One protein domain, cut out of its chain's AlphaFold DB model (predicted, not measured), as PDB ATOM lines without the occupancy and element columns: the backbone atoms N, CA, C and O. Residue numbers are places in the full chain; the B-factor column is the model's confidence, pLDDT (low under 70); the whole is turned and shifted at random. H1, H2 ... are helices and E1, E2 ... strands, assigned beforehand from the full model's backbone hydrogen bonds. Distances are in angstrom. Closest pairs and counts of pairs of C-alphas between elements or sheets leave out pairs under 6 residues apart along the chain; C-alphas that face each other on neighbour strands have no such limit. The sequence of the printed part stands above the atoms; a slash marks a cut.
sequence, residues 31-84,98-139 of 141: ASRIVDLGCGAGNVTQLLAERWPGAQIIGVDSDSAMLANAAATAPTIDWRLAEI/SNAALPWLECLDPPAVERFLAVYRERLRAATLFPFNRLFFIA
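What this domain is: This is residues 31 to 84 and 98 to 139 of the 141 residues of the protein "Trans-aconitate 2-methyltransferase" of Candidatus Accumulibacter sp. SK-01 (UniProt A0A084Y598). A small parallel sheet of three strands, E1, E2 and E3, has the helices H1 and H2 over one face, making two layers, with the other face bare of named helices. Set off from it is a second part with the short H3, the longer H4, and residues 122 to 139, a long stretch with no named element that folds back near residue 133. The printed part has 96 residues, with four named helices and three named strands in the order E1, H1, E2, H2, E3, H3, H4. The sheet's order is E1, E2, E3, and the class is mixed, helices and strands. The whole is compact, with a radius of gyration of the C-alphas of 13.6 A and spans of 36 by 29 by 20 A.

How they stand to each other: The edge strand E1, residues 33 to 37, and the inner strand E2, residues 56 to 61, are parallel at 12 degrees; N 36 and O 58 are 2.8 A apart, within hydrogen-bond range. H1, residues 43 to 51, is on the sheet at a height of 9.3 A. It lies over E2 and only just over E1, on which 3 of its 9 C-alphas fall, and runs along the strands, at 8 degrees to E2 on the local plane. Its closest C-alphas to E2 are those of Ala 49 and Ile 57, 6.2 A apart. E1, H1, E2 form a strand-helix-strand unit, two parallel neighbour strands joined through a helix, with a right-handed crossover. H2, residues 64 to 73, is on the same face at a height of 9.1 A. It is over the other edge strand E3, residues 78 to 81, and runs along it; the closest C-alphas are those of Ser 64 and Leu 81, 6.4 A. E2 and E3 are parallel at 21 degrees, with N 80 and O 59 2.8 A apart. E2, H2, E3 form a second such unit, also right-handed. H1 and H2 are close but not clearly touching, with the C-alphas of Asn 43 and Ala 70 7.7 A apart. H3, residues 102 to 105, and H4, residues 110 to 121, are not on the sheet. They are close but not clearly touching: the closest C-alphas, of Leu 105 and Val 113, are 6.5 A apart. Every O i to N i+4 pair is within hydrogen-bond range in H2 and H4, and 4 of 5 in H1; H3 is too short for such a pair.

Where its parts are: E1 begins at C-alpha 33, (38.039, -42.885, 9.830), and is 13.1 A long, as is H1. E2 is 16.7 A long, H2 14.5 A, E3 10.2 A and H3 4.9 A. H4, 15.9 A long, ends at C-alpha 121, (36.523, -33.108, 26.656).

The domain as a whole: The two C-alphas farthest apart are those of Gly 54 and Asp 109, 38.0 A. Residues 85 to 97 are cut out, and C-alphas 84 and 98 are 10.5 A apart across the cut. Of the links that are printed whole, each is tight. Mean pLDDT of the printed part is 72.7; residue 84 and residues 98 to 139 are under 70.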
ATOM      1  N   ALA A  31      31.699 -41.519   7.662       73.88
ATOM      2  CA  ALA A  31      32.914 -41.311   8.433       73.88
ATOM      3  C   ALA A  31      34.086 -41.700   7.527       73.88
ATOM      4  O   ALA A  31      34.004 -42.695   6.813       73.88
ATOM      5  N   SER A  32      35.158 -40.913   7.517       78.69
ATOM      6  CA  SER A  32      36.381 -41.240   6.769       78.69
ATOM      7  C   SER A  32      37.310 -42.155   7.569       78.69
ATOM      8  O   SER A  32      38.071 -42.931   6.994       78.69
ATOM      9  N   ARG A  33      37.240 -42.087   8.902       81.12
ATOM     10  CA  ARG A  33      38.039 -42.885   9.830       81.12
ATOM     11  C   ARG A  33      37.271 -43.130  11.124       81.12
ATOM     12  O   ARG A  33      36.599 -42.221  11.609       81.12
ATOM     13  N   ILE A  34      37.399 -44.336  11.673       83.25
ATOM     14  CA  ILE A  34      36.795 -44.766  12.936       83.25
ATOM     15  C   ILE A  34      37.851 -45.501  13.767       83.25
ATOM     16  O   ILE A  34      38.557 -46.358  13.239       83.25
ATOM     17  N   VAL A  35      37.956 -45.172  15.053       83.44
ATOM     18  CA  VAL A  35      38.885 -45.796  16.005       83.44
ATOM     19  C   VAL A  35      38.093 -46.407  17.155       83.44
ATOM     20  O   VAL A  35      37.437 -45.677  17.891       83.44
ATOM     21  N   ASP A  36      38.158 -47.724  17.324       83.12
ATOM     22  CA  ASP A  36      37.542 -48.461  18.431       83.12
ATOM     23  C   ASP A  36      38.577 -48.715  19.536       83.12
ATOM     24  O   ASP A  36      39.487 -49.525  19.374       83.12
ATOM     25  N   LEU A  37      38.471 -47.987  20.648       80.38
ATOM     26  CA  LEU A  37      39.371 -48.095  21.795       80.38
ATOM     27  C   LEU A  37      38.864 -49.154  22.779       80.38
ATOM     28  O   LEU A  37      37.747 -49.059  23.295       80.38
ATOM     29  N   GLY A  38      39.719 -50.117  23.111       80.75
ATOM     30  CA  GLY A  38      39.358 -51.272  23.931       80.75
ATOM     31  C   GLY A  38      38.490 -52.239  23.132       80.75
ATOM     32  O   GLY A  38      37.431 -52.666  23.600       80.75
ATOM     33  N   CYS A  39      38.898 -52.494  21.887       83.94
ATOM     34  CA  CYS A  39      38.122 -53.244  20.903       83.94
ATOM     35  C   CYS A  39      37.973 -54.743  21.237       83.94
ATOM     36  O   CYS A  39      37.074 -55.413  20.715       83.94
ATOM     37  N   GLY A  40      38.816 -55.284  22.123       87.12
ATOM     38  CA  GLY A  40      38.843 -56.699  22.470       87.12
ATOM     39  C   GLY A  40      39.031 -57.583  21.235       87.12
ATOM     40  O   GLY A  40      39.873 -57.318  20.385       87.12
ATOM     41  N   ALA A  41      38.219 -58.637  21.109       88.38
ATOM     42  CA  ALA A  41      38.258 -59.549  19.963       88.38
ATOM     43  C   ALA A  41      37.622 -58.970  18.678       88.38
ATOM     44  O   ALA A  41      37.361 -59.713  17.736       88.38
ATOM     45  N   GLY A  42      37.312 -57.670  18.634       88.31
ATOM     46  CA  GLY A  42      36.881 -56.995  17.408       88.31
ATOM     47  C   GLY A  42      35.398 -57.128  17.049       88.31
ATOM     48  O   GLY A  42      34.984 -56.656  15.995       88.31
ATOM     49  N   ASN A  43      34.579 -57.732  17.914       86.06
ATOM     50  CA  ASN A  43      33.153 -57.985  17.668       86.06
ATOM     51  C   ASN A  43      32.359 -56.728  17.275       86.06
ATOM     52  O   ASN A  43      31.513 -56.781  16.392       86.06
ATOM     53  N   VAL A  44      32.601 -55.600  17.950       82.56
ATOM     54  CA  VAL A  44      31.916 -54.339  17.624       82.56
ATOM     55  C   VAL A  44      32.627 -53.598  16.501       82.56
ATOM     56  O   VAL A  44      31.972 -53.010  15.646       82.56
ATOM     57  N   THR A  45      33.951 -53.680  16.443       87.88
ATOM     58  CA  THR A  45      34.764 -53.070  15.388       87.88
ATOM     59  C   THR A  45      34.377 -53.579  13.995       87.88
ATOM     60  O   THR A  45      34.336 -52.801  13.046       87.88
ATOM     61  N   GLN A  46      34.007 -54.857  13.878       90.00
ATOM     62  CA  GLN A  46      33.463 -55.438  12.646       90.00
ATOM     63  C   GLN A  46      32.126 -54.799  12.243       90.00
ATOM     64  O   GLN A  46      31.961 -54.405  11.092       90.00
ATOM     65  N   LEU A  47      31.217 -54.574  13.196       86.31
ATOM     66  CA  LEU A  47      29.947 -53.876  12.945       86.31
ATOM     67  C   LEU A  47      30.168 -52.420  12.492       86.31
ATOM     68  O   LEU A  47      29.406 -51.892  11.682       86.31
ATOM     69  N   LEU A  48      31.223 -51.761  12.992       85.44
ATOM     70  CA  LEU A  48      31.628 -50.435  12.510       85.44
ATOM     71  C   LEU A  48      32.089 -50.501  11.044       85.44
ATOM     72  O   LEU A  48      31.694 -49.651  10.248       85.44
ATOM     73  N   ALA A  49      32.874 -51.517  10.676       88.62
ATOM     74  CA  ALA A  49      33.331 -51.726   9.302       88.62
ATOM     75  C   ALA A  49      32.178 -52.009   8.330       88.62
ATOM     76  O   ALA A  49      32.148 -51.454   7.233       88.62
ATOM     77  N   GLU A  50      31.199 -52.814   8.744       88.31
ATOM     78  CA  GLU A  50      30.002 -53.104   7.946       88.31
ATOM     79  C   GLU A  50      29.150 -51.856   7.713       88.31
ATOM     80  O   GLU A  50      28.636 -51.632   6.615       88.31
ATOM     81  N   ARG A  51      29.005 -51.017   8.742       84.19
ATOM     82  CA  ARG A  51      28.173 -49.818   8.665       84.19
ATOM     83  C   ARG A  51      28.825 -48.675   7.890       84.19
ATOM     84  O   ARG A  51      28.117 -47.920   7.223       84.19
ATOM     85  N   TRP A  52      30.146 -48.540   7.971       85.88
ATOM     86  CA  TRP A  52      30.909 -47.527   7.241       85.88
ATOM     87  C   TRP A  52      31.993 -48.182   6.375       85.88
ATOM     88  O   TRP A  52      33.180 -48.029   6.658       85.88
ATOM     89  N   PRO A  53      31.616 -48.847   5.269       87.19
ATOM     90  CA  PRO A  53      32.559 -49.595   4.432       87.19
ATOM     91  C   PRO A  53      33.606 -48.712   3.733       87.19
ATOM     92  O   PRO A  53      34.629 -49.210   3.273       87.19
ATOM     93  N   GLY A  54      33.360 -47.400   3.634       86.31
ATOM     94  CA  GLY A  54      34.318 -46.422   3.107       86.31
ATOM     95  C   GLY A  54      35.234 -45.797   4.164       86.31
ATOM     96  O   GLY A  54      36.074 -44.970   3.812       86.31
ATOM     97  N   ALA A  55      35.060 -46.137   5.442       86.06
ATOM     98  CA  ALA A  55      35.887 -45.613   6.517       86.06
ATOM     99  C   ALA A  55      37.139 -46.468   6.717       86.06
ATOM    100  O   ALA A  55      37.096 -47.695   6.656       86.06
ATOM    101  N   GLN A  56      38.251 -45.826   7.068       88.56
ATOM    102  CA  GLN A  56      39.373 -46.532   7.672       88.56
ATOM    103  C   GLN A  56      39.004 -46.934   9.105       88.56
ATOM    104  O   GLN A  56      38.837 -46.064   9.960       88.56
ATOM    105  N   ILE A  57      38.910 -48.235   9.372       89.81
ATOM    106  CA  ILE A  57      38.595 -48.770  10.700       89.81
ATOM    107  C   ILE A  57      39.879 -49.189  11.409       89.81
ATOM    108  O   ILE A  57      40.681 -49.937  10.848       89.81
ATOM    109  N   ILE A  58      40.055 -48.712  12.639       90.19
ATOM    110  CA  ILE A  58      41.207 -49.009  13.490       90.19
ATOM    111  C   ILE A  58      40.695 -49.564  14.822       90.19
ATOM    112  O   ILE A  58      39.940 -48.883  15.510       90.19
ATOM    113  N   GLY A  59      41.100 -50.773  15.200       89.62
ATOM    114  CA  GLY A  59      40.832 -51.350  16.518       89.62
ATOM    115  C   GLY A  59      42.068 -51.264  17.405       89.62
ATOM    116  O   GLY A  59      43.154 -51.670  16.997       89.62
ATOM    117  N   VAL A  60      41.920 -50.730  18.614       86.44
ATOM    118  CA  VAL A  60      43.014 -50.563  19.576       86.44
ATOM    119  C   VAL A  60      42.706 -51.349  20.840       86.44
ATOM    120  O   VAL A  60      41.620 -51.214  21.403       86.44
ATOM    121  N   ASP A  61      43.652 -52.153  21.310       85.38
ATOM    122  CA  ASP A  61      43.564 -52.832  22.604       85.38
ATOM    123  C   ASP A  61      44.964 -53.010  23.204       85.38
ATOM    124  O   ASP A  61      45.964 -52.963  22.489       85.38
ATOM    125  N   SER A  62      45.048 -53.204  24.514       83.88
ATOM    126  CA  SER A  62      46.300 -53.504  25.221       83.88
ATOM    127  C   SER A  62      46.545 -55.007  25.382       83.88
ATOM    128  O   SER A  62      47.641 -55.402  25.777       83.88
ATOM    129  N   ASP A  63      45.560 -55.851  25.068       86.62
ATOM    130  CA  ASP A  63      45.693 -57.307  25.075       86.62
ATOM    131  C   ASP A  63      46.049 -57.838  23.673       86.62
ATOM    132  O   ASP A  63      45.230 -57.877  22.751       86.62
ATOM    133  N   SER A  64      47.293 -58.295  23.509       90.94
ATOM    134  CA  SER A  64      47.781 -58.846  22.241       90.94
ATOM    135  C   SER A  64      47.080 -60.146  21.828       90.94
ATOM    136  O   SER A  64      46.968 -60.409  20.629       90.94
ATOM    137  N   ALA A  65      46.571 -60.943  22.773       88.81
ATOM    138  CA  ALA A  65      45.833 -62.166  22.465       88.81
ATOM    139  C   ALA A  65      44.443 -61.845  21.896       88.81
ATOM    140  O   ALA A  65      43.987 -62.503  20.956       88.81
ATOM    141  N   MET A  66      43.796 -60.796  22.410       87.50
ATOM    142  CA  MET A  66      42.533 -60.290  21.865       87.50
ATOM    143  C   MET A  66      42.706 -59.772  20.435       87.50
ATOM    144  O   MET A  66      41.935 -60.158  19.555       87.50
ATOM    145  N   LEU A  67      43.756 -58.985  20.181       90.75
ATOM    146  CA  LEU A  67      44.058 -58.476  18.840       90.75
ATOM    147  C   LEU A  67      44.405 -59.590  17.851       90.75
ATOM    148  O   LEU A  67      43.992 -59.525  16.697       90.75
ATOM    149  N   ALA A  68      45.117 -60.633  18.285       91.06
ATOM    150  CA  ALA A  68      45.401 -61.784  17.431       91.06
ATOM    151  C   ALA A  68      44.107 -62.489  16.981       91.06
ATOM    152  O   ALA A  68      43.967 -62.841  15.809       91.06
ATOM    153  N   ASN A  69      43.137 -62.644  17.888       90.12
ATOM    154  CA  ASN A  69      41.825 -63.204  17.558       90.12
ATOM    155  C   ASN A  69      41.015 -62.276  16.629       90.12
ATOM    156  O   ASN A  69      40.401 -62.725  15.659       90.12
ATOM    157  N   ALA A  70      41.056 -60.968  16.888       92.06
ATOM    158  CA  ALA A  70      40.400 -59.966  16.054       92.06
ATOM    159  C   ALA A  70      40.964 -59.961  14.618       92.06
ATOM    160  O   ALA A  70      40.211 -60.025  13.649       92.06
ATOM    161  N   ALA A  71      42.291 -59.994  14.473       93.56
ATOM    162  CA  ALA A  71      42.969 -60.039  13.179       93.56
ATOM    163  C   ALA A  71      42.691 -61.333  12.400       93.56
ATOM    164  O   ALA A  71      42.600 -61.301  11.174       93.56
ATOM    165  N   ALA A  72      42.517 -62.463  13.093       93.00
ATOM    166  CA  ALA A  72      42.161 -63.730  12.458       93.00
ATOM    167  C   ALA A  72      40.748 -63.713  11.846       93.00
ATOM    168  O   ALA A  72      40.509 -64.376  10.839       93.00
ATOM    169  N   THR A  73      39.817 -62.960  12.443       88.94
ATOM    170  CA  THR A  73      38.413 -62.893  12.002       88.94
ATOM    171  C   THR A  73      38.134 -61.728  11.052       88.94
ATOM    172  O   THR A  73      37.303 -61.858  10.158       88.94
ATOM    173  N   ALA A  74      38.863 -60.619  11.185       92.44
ATOM    174  CA  ALA A  74      38.724 -59.432  10.349       92.44
ATOM    175  C   ALA A  74      40.104 -58.854   9.966       92.44
ATOM    176  O   ALA A  74      40.534 -57.830  10.507       92.44
ATOM    177  N   PRO A  75      40.811 -59.489   9.009       93.00
ATOM    178  CA  PRO A  75      42.183 -59.124   8.638       93.00
ATOM    179  C   PRO A  75      42.300 -57.796   7.876       93.00
ATOM    180  O   PRO A  75      43.404 -57.304   7.660       93.00
ATOM    181  N   THR A  76      41.182 -57.224   7.427       91.69
ATOM    182  CA  THR A  76      41.137 -55.948   6.695       91.69
ATOM    183  C   THR A  76      41.072 -54.726   7.612       91.69
ATOM    184  O   THR A  76      41.252 -53.605   7.138       91.69
ATOM    185  N   ILE A  77      40.815 -54.928   8.908       94.12
ATOM    186  CA  ILE A  77      40.809 -53.875   9.928       94.12
ATOM    187  C   ILE A  77      42.243 -53.654  10.434       94.12
ATOM    188  O   ILE A  77      43.017 -54.597  10.585       94.12
ATOM    189  N   ASP A  78      42.602 -52.397  10.699       93.69
ATOM    190  CA  ASP A  78      43.899 -52.021  11.269       93.69
ATOM    191  C   ASP A  78      43.886 -52.242  12.793       93.69
ATOM    192  O   ASP A  78      43.264 -51.481  13.533       93.69
ATOM    193  N   TRP A  79      44.540 -53.305  13.265       92.56
ATOM    194  CA  TRP A  79      44.609 -53.669  14.685       92.56
ATOM    195  C   TRP A  79      45.905 -53.175  15.323       92.56
ATOM    196  O   TRP A  79      46.999 -53.503  14.861       92.56
ATOM    197  N   ARG A  80      45.802 -52.420  16.421       90.44
ATOM    198  CA  ARG A  80      46.947 -51.769  17.067       90.44
ATOM    199  C   ARG A  80      47.026 -52.094  18.551       90.44
ATOM    200  O   ARG A  80      46.089 -51.843  19.303       90.44
ATOM    201  N   LEU A  81      48.188 -52.592  18.968       89.00
ATOM    202  CA  LEU A  81      48.514 -52.809  20.373       89.00
ATOM    203  C   LEU A  81      48.916 -51.477  21.013       89.00
ATOM    204  O   LEU A  81      49.981 -50.947  20.694       89.00
ATOM    205  N   ALA A  82      48.081 -50.933  21.896       82.62
ATOM    206  CA  ALA A  82      48.403 -49.709  22.625       82.62
ATOM    207  C   ALA A  82      47.655 -49.608  23.958       82.62
ATOM    208  O   ALA A  82      46.506 -50.028  24.090       82.62
ATOM    209  N   GLU A  83      48.301 -48.976  24.939       73.19
ATOM    210  CA  GLU A  83      47.683 -48.650  26.218       73.19
ATOM    211  C   GLU A  83      46.944 -47.308  26.139       73.19
ATOM    212  O   GLU A  83      47.539 -46.236  26.000       73.19
ATOM    213  N   ILE A  84      45.622 -47.378  26.276       65.94
ATOM    214  CA  ILE A  84      44.696 -46.242  26.158       65.94
ATOM    215  C   ILE A  84      44.933 -45.193  27.264       65.94
ATOM    216  O   ILE A  84      44.749 -43.994  27.042       65.94
ATOM    217  N   SER A  98      34.192 -46.487  21.942       62.34
ATOM    218  CA  SER A  98      34.725 -47.398  22.964       62.34
ATOM    219  C   SER A  98      33.602 -48.060  23.743       62.34
ATOM    220  O   SER A  98      32.922 -47.411  24.536       62.34
ATOM    221  N   ASN A  99      33.412 -49.363  23.543       56.38
ATOM    222  CA  ASN A  99      32.337 -50.128  24.183       56.38
ATOM    223  C   ASN A  99      32.713 -50.697  25.566       56.38
ATOM    224  O   ASN A  99      31.826 -51.139  26.292       56.38
ATOM    225  N   ALA A 100      33.994 -50.727  25.956       54.97
ATOM    226  CA  ALA A 100      34.430 -51.504  27.127       54.97
ATOM    227  C   ALA A 100      35.571 -50.876  27.955       54.97
ATOM    228  O   ALA A 100      36.339 -51.599  28.582       54.97
ATOM    229  N   ALA A 101      35.674 -49.546  28.026       56.69
ATOM    230  CA  ALA A 101      36.733 -48.885  28.802       56.69
ATOM    231  C   ALA A 101      36.606 -49.012  30.338       56.69
ATOM    232  O   ALA A 101      37.546 -48.680  31.050       56.69
ATOM    233  N   LEU A 102      35.475 -49.467  30.893       51.81
ATOM    234  CA  LEU A 102      35.245 -49.390  32.344       51.81
ATOM    235  C   LEU A 102      36.172 -50.264  33.205       51.81
ATOM    236  O   LEU A 102      36.725 -49.707  34.150       51.81
ATOM    237  N   PRO A 103      36.415 -51.559  32.907       53.84
ATOM    238  CA  PRO A 103      37.375 -52.340  33.691       53.84
ATOM    239  C   PRO A 103      38.767 -51.695  33.718       53.84
ATOM    240  O   PRO A 103      39.518 -51.892  34.664       53.84
ATOM    241  N   TRP A 104      39.092 -50.883  32.706       56.50
ATOM    242  CA  TRP A 104      40.333 -50.121  32.628       56.50
ATOM    243  C   TRP A 104      40.279 -48.852  33.482       56.50
ATOM    244  O   TRP A 104      41.202 -48.612  34.250       56.50
ATOM    245  N   LEU A 105      39.197 -48.067  33.409       54.81
ATOM    246  CA  LEU A 105      39.012 -46.855  34.222       54.81
ATOM    247  C   LEU A 105      38.951 -47.156  35.727       54.81
ATOM    248  O   LEU A 105      39.442 -46.357  36.515       54.81
ATOM    249  N   GLU A 106      38.396 -48.302  36.127       54.75
ATOM    250  CA  GLU A 106      38.387 -48.754  37.527       54.75
ATOM    251  C   GLU A 106      39.791 -49.111  38.046       54.75
ATOM    252  O   GLU A 106      40.028 -49.068  39.252       54.75
ATOM    253  N   CYS A 107      40.730 -49.425  37.146       55.88
ATOM    254  CA  CYS A 107      42.137 -49.656  37.481       55.88
ATOM    255  C   CYS A 107      42.971 -48.363  37.516       55.88
ATOM    256  O   CYS A 107      44.127 -48.405  37.940       55.88
ATOM    257  N   LEU A 108      42.428 -47.230  37.056       56.91
ATOM    258  CA  LEU A 108      43.125 -45.945  37.030       56.91
ATOM    259  C   LEU A 108      42.885 -45.149  38.313       56.91
ATOM    260  O   LEU A 108      41.793 -45.149  38.880       56.91
ATOM    261  N   ASP A 109      43.905 -44.406  38.749       59.53
ATOM    262  CA  ASP A 109      43.723 -43.429  39.816       59.53
ATOM    263  C   ASP A 109      42.841 -42.246  39.347       59.53
ATOM    264  O   ASP A 109      42.772 -41.944  38.148       59.53
ATOM    265  N   PRO A 110      42.144 -41.546  40.265       66.94
ATOM    266  CA  PRO A 110      41.281 -40.424  39.891       66.94
ATOM    267  C   PRO A 110      41.980 -39.336  39.043       66.94
ATOM    268  O   PRO A 110      41.366 -38.839  38.097       66.94
ATOM    269  N   PRO A 111      43.260 -38.978  39.288       68.19
ATOM    270  CA  PRO A 111      44.004 -38.074  38.408       68.19
ATOM    271  C   PRO A 111      44.198 -38.581  36.969       68.19
ATOM    272  O   PRO A 111      44.165 -37.780  36.034       68.19
ATOM    273  N   ALA A 112      44.427 -39.878  36.761       61.25
ATOM    274  CA  ALA A 112      44.560 -40.486  35.441       61.25
ATOM    275  C   ALA A 112      43.225 -40.514  34.697       61.25
ATOM    276  O   ALA A 112      43.196 -40.200  33.506       61.25
ATOM    277  N   VAL A 113      42.124 -40.790  35.403       62.03
ATOM    278  CA  VAL A 113      40.769 -40.649  34.850       62.03
ATOM    279  C   VAL A 113      40.527 -39.209  34.393       62.03
ATOM    280  O   VAL A 113      40.066 -38.995  33.275       62.03
ATOM    281  N   GLU A 114      40.894 -38.208  35.199       64.94
ATOM    282  CA  GLU A 114      40.696 -36.799  34.834       64.94
ATOM    283  C   GLU A 114      41.552 -36.385  33.628       64.94
ATOM    284  O   GLU A 114      41.035 -35.741  32.716       64.94
ATOM    285  N   ARG A 115      42.826 -36.804  33.559       65.25
ATOM    286  CA  ARG A 115      43.692 -36.561  32.386       65.25
ATOM    287  C   ARG A 115      43.132 -37.204  31.121       65.25
ATOM    288  O   ARG A 115      43.104 -36.560  30.077       65.25
ATOM    289  N   PHE A 116      42.661 -38.446  31.226       64.12
ATOM    290  CA  PHE A 116      42.009 -39.144  30.127       64.12
ATOM    291  C   PHE A 116      40.786 -38.352  29.659       64.12
ATOM    292  O   PHE A 116      40.735 -37.920  28.512       64.12
ATOM    293  N   LEU A 117      39.846 -38.059  30.561       65.88
ATOM    294  CA  LEU A 117      38.635 -37.304  30.237       65.88
ATOM    295  C   LEU A 117      38.926 -35.896  29.698       65.88
ATOM    296  O   LEU A 117      38.157 -35.423  28.867       65.88
ATOM    297  N   ALA A 118      40.001 -35.233  30.135       64.50
ATOM    298  CA  ALA A 118      40.404 -33.915  29.643       64.50
ATOM    299  C   ALA A 118      40.807 -33.943  28.157       64.50
ATOM    300  O   ALA A 118      40.336 -33.104  27.392       64.50
ATOM    301  N   VAL A 119      41.580 -34.954  27.728       60.75
ATOM    302  CA  VAL A 119      41.972 -35.147  26.314       60.75
ATOM    303  C   VAL A 119      40.746 -35.281  25.405       60.75
ATOM    304  O   VAL A 119      40.734 -34.749  24.293       60.75
ATOM    305  N   TYR A 120      39.695 -35.963  25.875       56.00
ATOM    306  CA  TYR A 120      38.459 -36.119  25.107       56.00
ATOM    307  C   TYR A 120      37.545 -34.896  25.227       56.00
ATOM    308  O   TYR A 120      37.020 -34.464  24.206       56.00
ATOM    309  N   ARG A 121      37.390 -34.283  26.415       56.53
ATOM    310  CA  ARG A 121      36.523 -33.108  26.656       56.53
ATOM    311  C   ARG A 121      36.771 -31.964  25.678       56.53
ATOM    312  O   ARG A 121      35.807 -31.402  25.171       56.53
ATOM    313  N   GLU A 122      38.029 -31.653  25.375       52.81
ATOM    314  CA  GLU A 122      38.379 -30.584  24.425       52.81
ATOM    315  C   GLU A 122      38.024 -30.918  22.966       52.81
ATOM    316  O   GLU A 122      37.875 -30.027  22.130       52.81
ATOM    317  N   ARG A 123      37.878 -32.207  22.647       50.28
ATOM    318  CA  ARG A 123      37.658 -32.716  21.288       50.28
ATOM    319  C   ARG A 123      36.201 -33.125  21.024       50.28
ATOM    320  O   ARG A 123      35.832 -33.341  19.872       50.28
ATOM    321  N   LEU A 124      35.354 -33.198  22.053       52.75
ATOM    322  CA  LEU A 124      33.924 -33.509  21.946       52.75
ATOM    323  C   LEU A 124      33.149 -32.341  21.310       52.75
ATOM    324  O   LEU A 124      32.936 -31.313  21.946       52.75
ATOM    325  N   ARG A 125      32.672 -32.504  20.068       50.16
ATOM    326  CA  ARG A 125      31.777 -31.523  19.408       50.16
ATOM    327  C   ARG A 125      30.319 -31.971  19.290       50.16
ATOM    328  O   ARG A 125      29.437 -31.126  19.200       50.16
ATOM    329  N   ALA A 126      30.062 -33.276  19.363       47.09
ATOM    330  CA  ALA A 126      28.735 -33.846  19.573       47.09
ATOM    331  C   ALA A 126      28.873 -35.261  20.157       47.09
ATOM    332  O   ALA A 126      29.118 -36.204  19.411       47.09
ATOM    333  N   ALA A 127      28.744 -35.404  21.480       49.44
ATOM    334  CA  ALA A 127      28.412 -36.672  22.145       49.44
ATOM    335  C   ALA A 127      28.039 -36.460  23.615       49.44
ATOM    336  O   ALA A 127      28.696 -35.688  24.314       49.44
ATOM    337  N   THR A 128      27.033 -37.184  24.112       45.00
ATOM    338  CA  THR A 128      26.799 -37.406  25.555       45.00
ATOM    339  C   THR A 128      25.828 -38.594  25.723       45.00
ATOM    340  O   THR A 128      25.020 -38.833  24.833       45.00
ATOM    341  N   LEU A 129      25.849 -39.415  26.782       42.34
ATOM    342  CA  LEU A 129      26.314 -39.185  28.155       42.34
ATOM    343  C   LEU A 129      26.771 -40.499  28.821       42.34
ATOM    344  O   LEU A 129      26.107 -41.522  28.672       42.34
ATOM    345  N   PHE A 130      27.826 -40.431  29.636       47.66
ATOM    346  CA  PHE A 130      28.067 -41.399  30.711       47.66
ATOM    347  C   PHE A 130      27.171 -41.026  31.898       47.66
ATOM    348  O   PHE A 130      27.345 -39.954  32.481       47.66
ATOM    349  N   PRO A 131      26.226 -41.894  32.273       38.44
ATOM    350  CA  PRO A 131      26.353 -42.546  33.572       38.44
ATOM    351  C   PRO A 131      25.969 -44.029  33.464       38.44
ATOM    352  O   PRO A 131      25.010 -44.392  32.793       38.44
ATOM    353  N   PHE A 132      26.725 -44.873  34.162       37.84
ATOM    354  CA  PHE A 132      26.720 -46.340  34.093       37.84
ATOM    355  C   PHE A 132      27.492 -46.918  32.894       37.84
ATOM    356  O   PHE A 132      26.969 -47.317  31.858       37.84
ATOM    357  N   ASN A 133      28.793 -47.062  33.138       46.19
ATOM    358  CA  ASN A 133      29.621 -48.164  32.663       46.19
ATOM    359  C   ASN A 133      30.114 -48.189  31.203       46.19
ATOM    360  O   ASN A 133      30.989 -49.019  30.959       46.19
ATOM    361  N   ARG A 134      29.669 -47.343  30.247       51.41
ATOM    362  CA  ARG A 134      30.190 -47.334  28.844       51.41
ATOM    363  C   ARG A 134      30.007 -46.002  28.054       51.41
ATOM    364  O   ARG A 134      28.994 -45.338  28.235       51.41
ATOM    365  N   LEU A 135      30.929 -45.765  27.089       53.62
ATOM    366  CA  LEU A 135      30.896 -44.971  25.820       53.62
ATOM    367  C   LEU A 135      31.234 -43.456  25.707       53.62
ATOM    368  O   LEU A 135      30.610 -42.602  26.327       53.62
ATOM    369  N   PHE A 136      32.134 -43.121  24.754       48.50
ATOM    370  CA  PHE A 136      32.380 -41.764  24.211       48.50
ATOM    371  C   PHE A 136      32.424 -41.743  22.668       48.50
ATOM    372  O   PHE A 136      32.860 -42.724  22.065       48.50
ATOM    373  N   PHE A 137      32.026 -40.608  22.060       52.41
ATOM    374  CA  PHE A 137      32.146 -40.310  20.620       52.41
ATOM    375  C   PHE A 137      32.824 -38.968  20.358       52.41
ATOM    376  O   PHE A 137      32.456 -37.984  20.981       52.41
ATOM    377  N   ILE A 138      33.712 -38.877  19.367       48.28
ATOM    378  CA  ILE A 138      34.122 -37.590  18.777       48.28
ATOM    379  C   ILE A 138      33.879 -37.648  17.277       48.28
ATOM    380  O   ILE A 138      34.516 -38.436  16.591       48.28
ATOM    381  N   ALA A 139      32.997 -36.791  16.771       49.53
ATOM    382  CA  ALA A 139      32.873 -36.511  15.348       49.53
ATOM    383  C   ALA A 139      33.241 -35.048  15.092       49.53
ATOM    384  O   ALA A 139      32.597 -34.163  15.651       49.53
TER     385      ALA A 139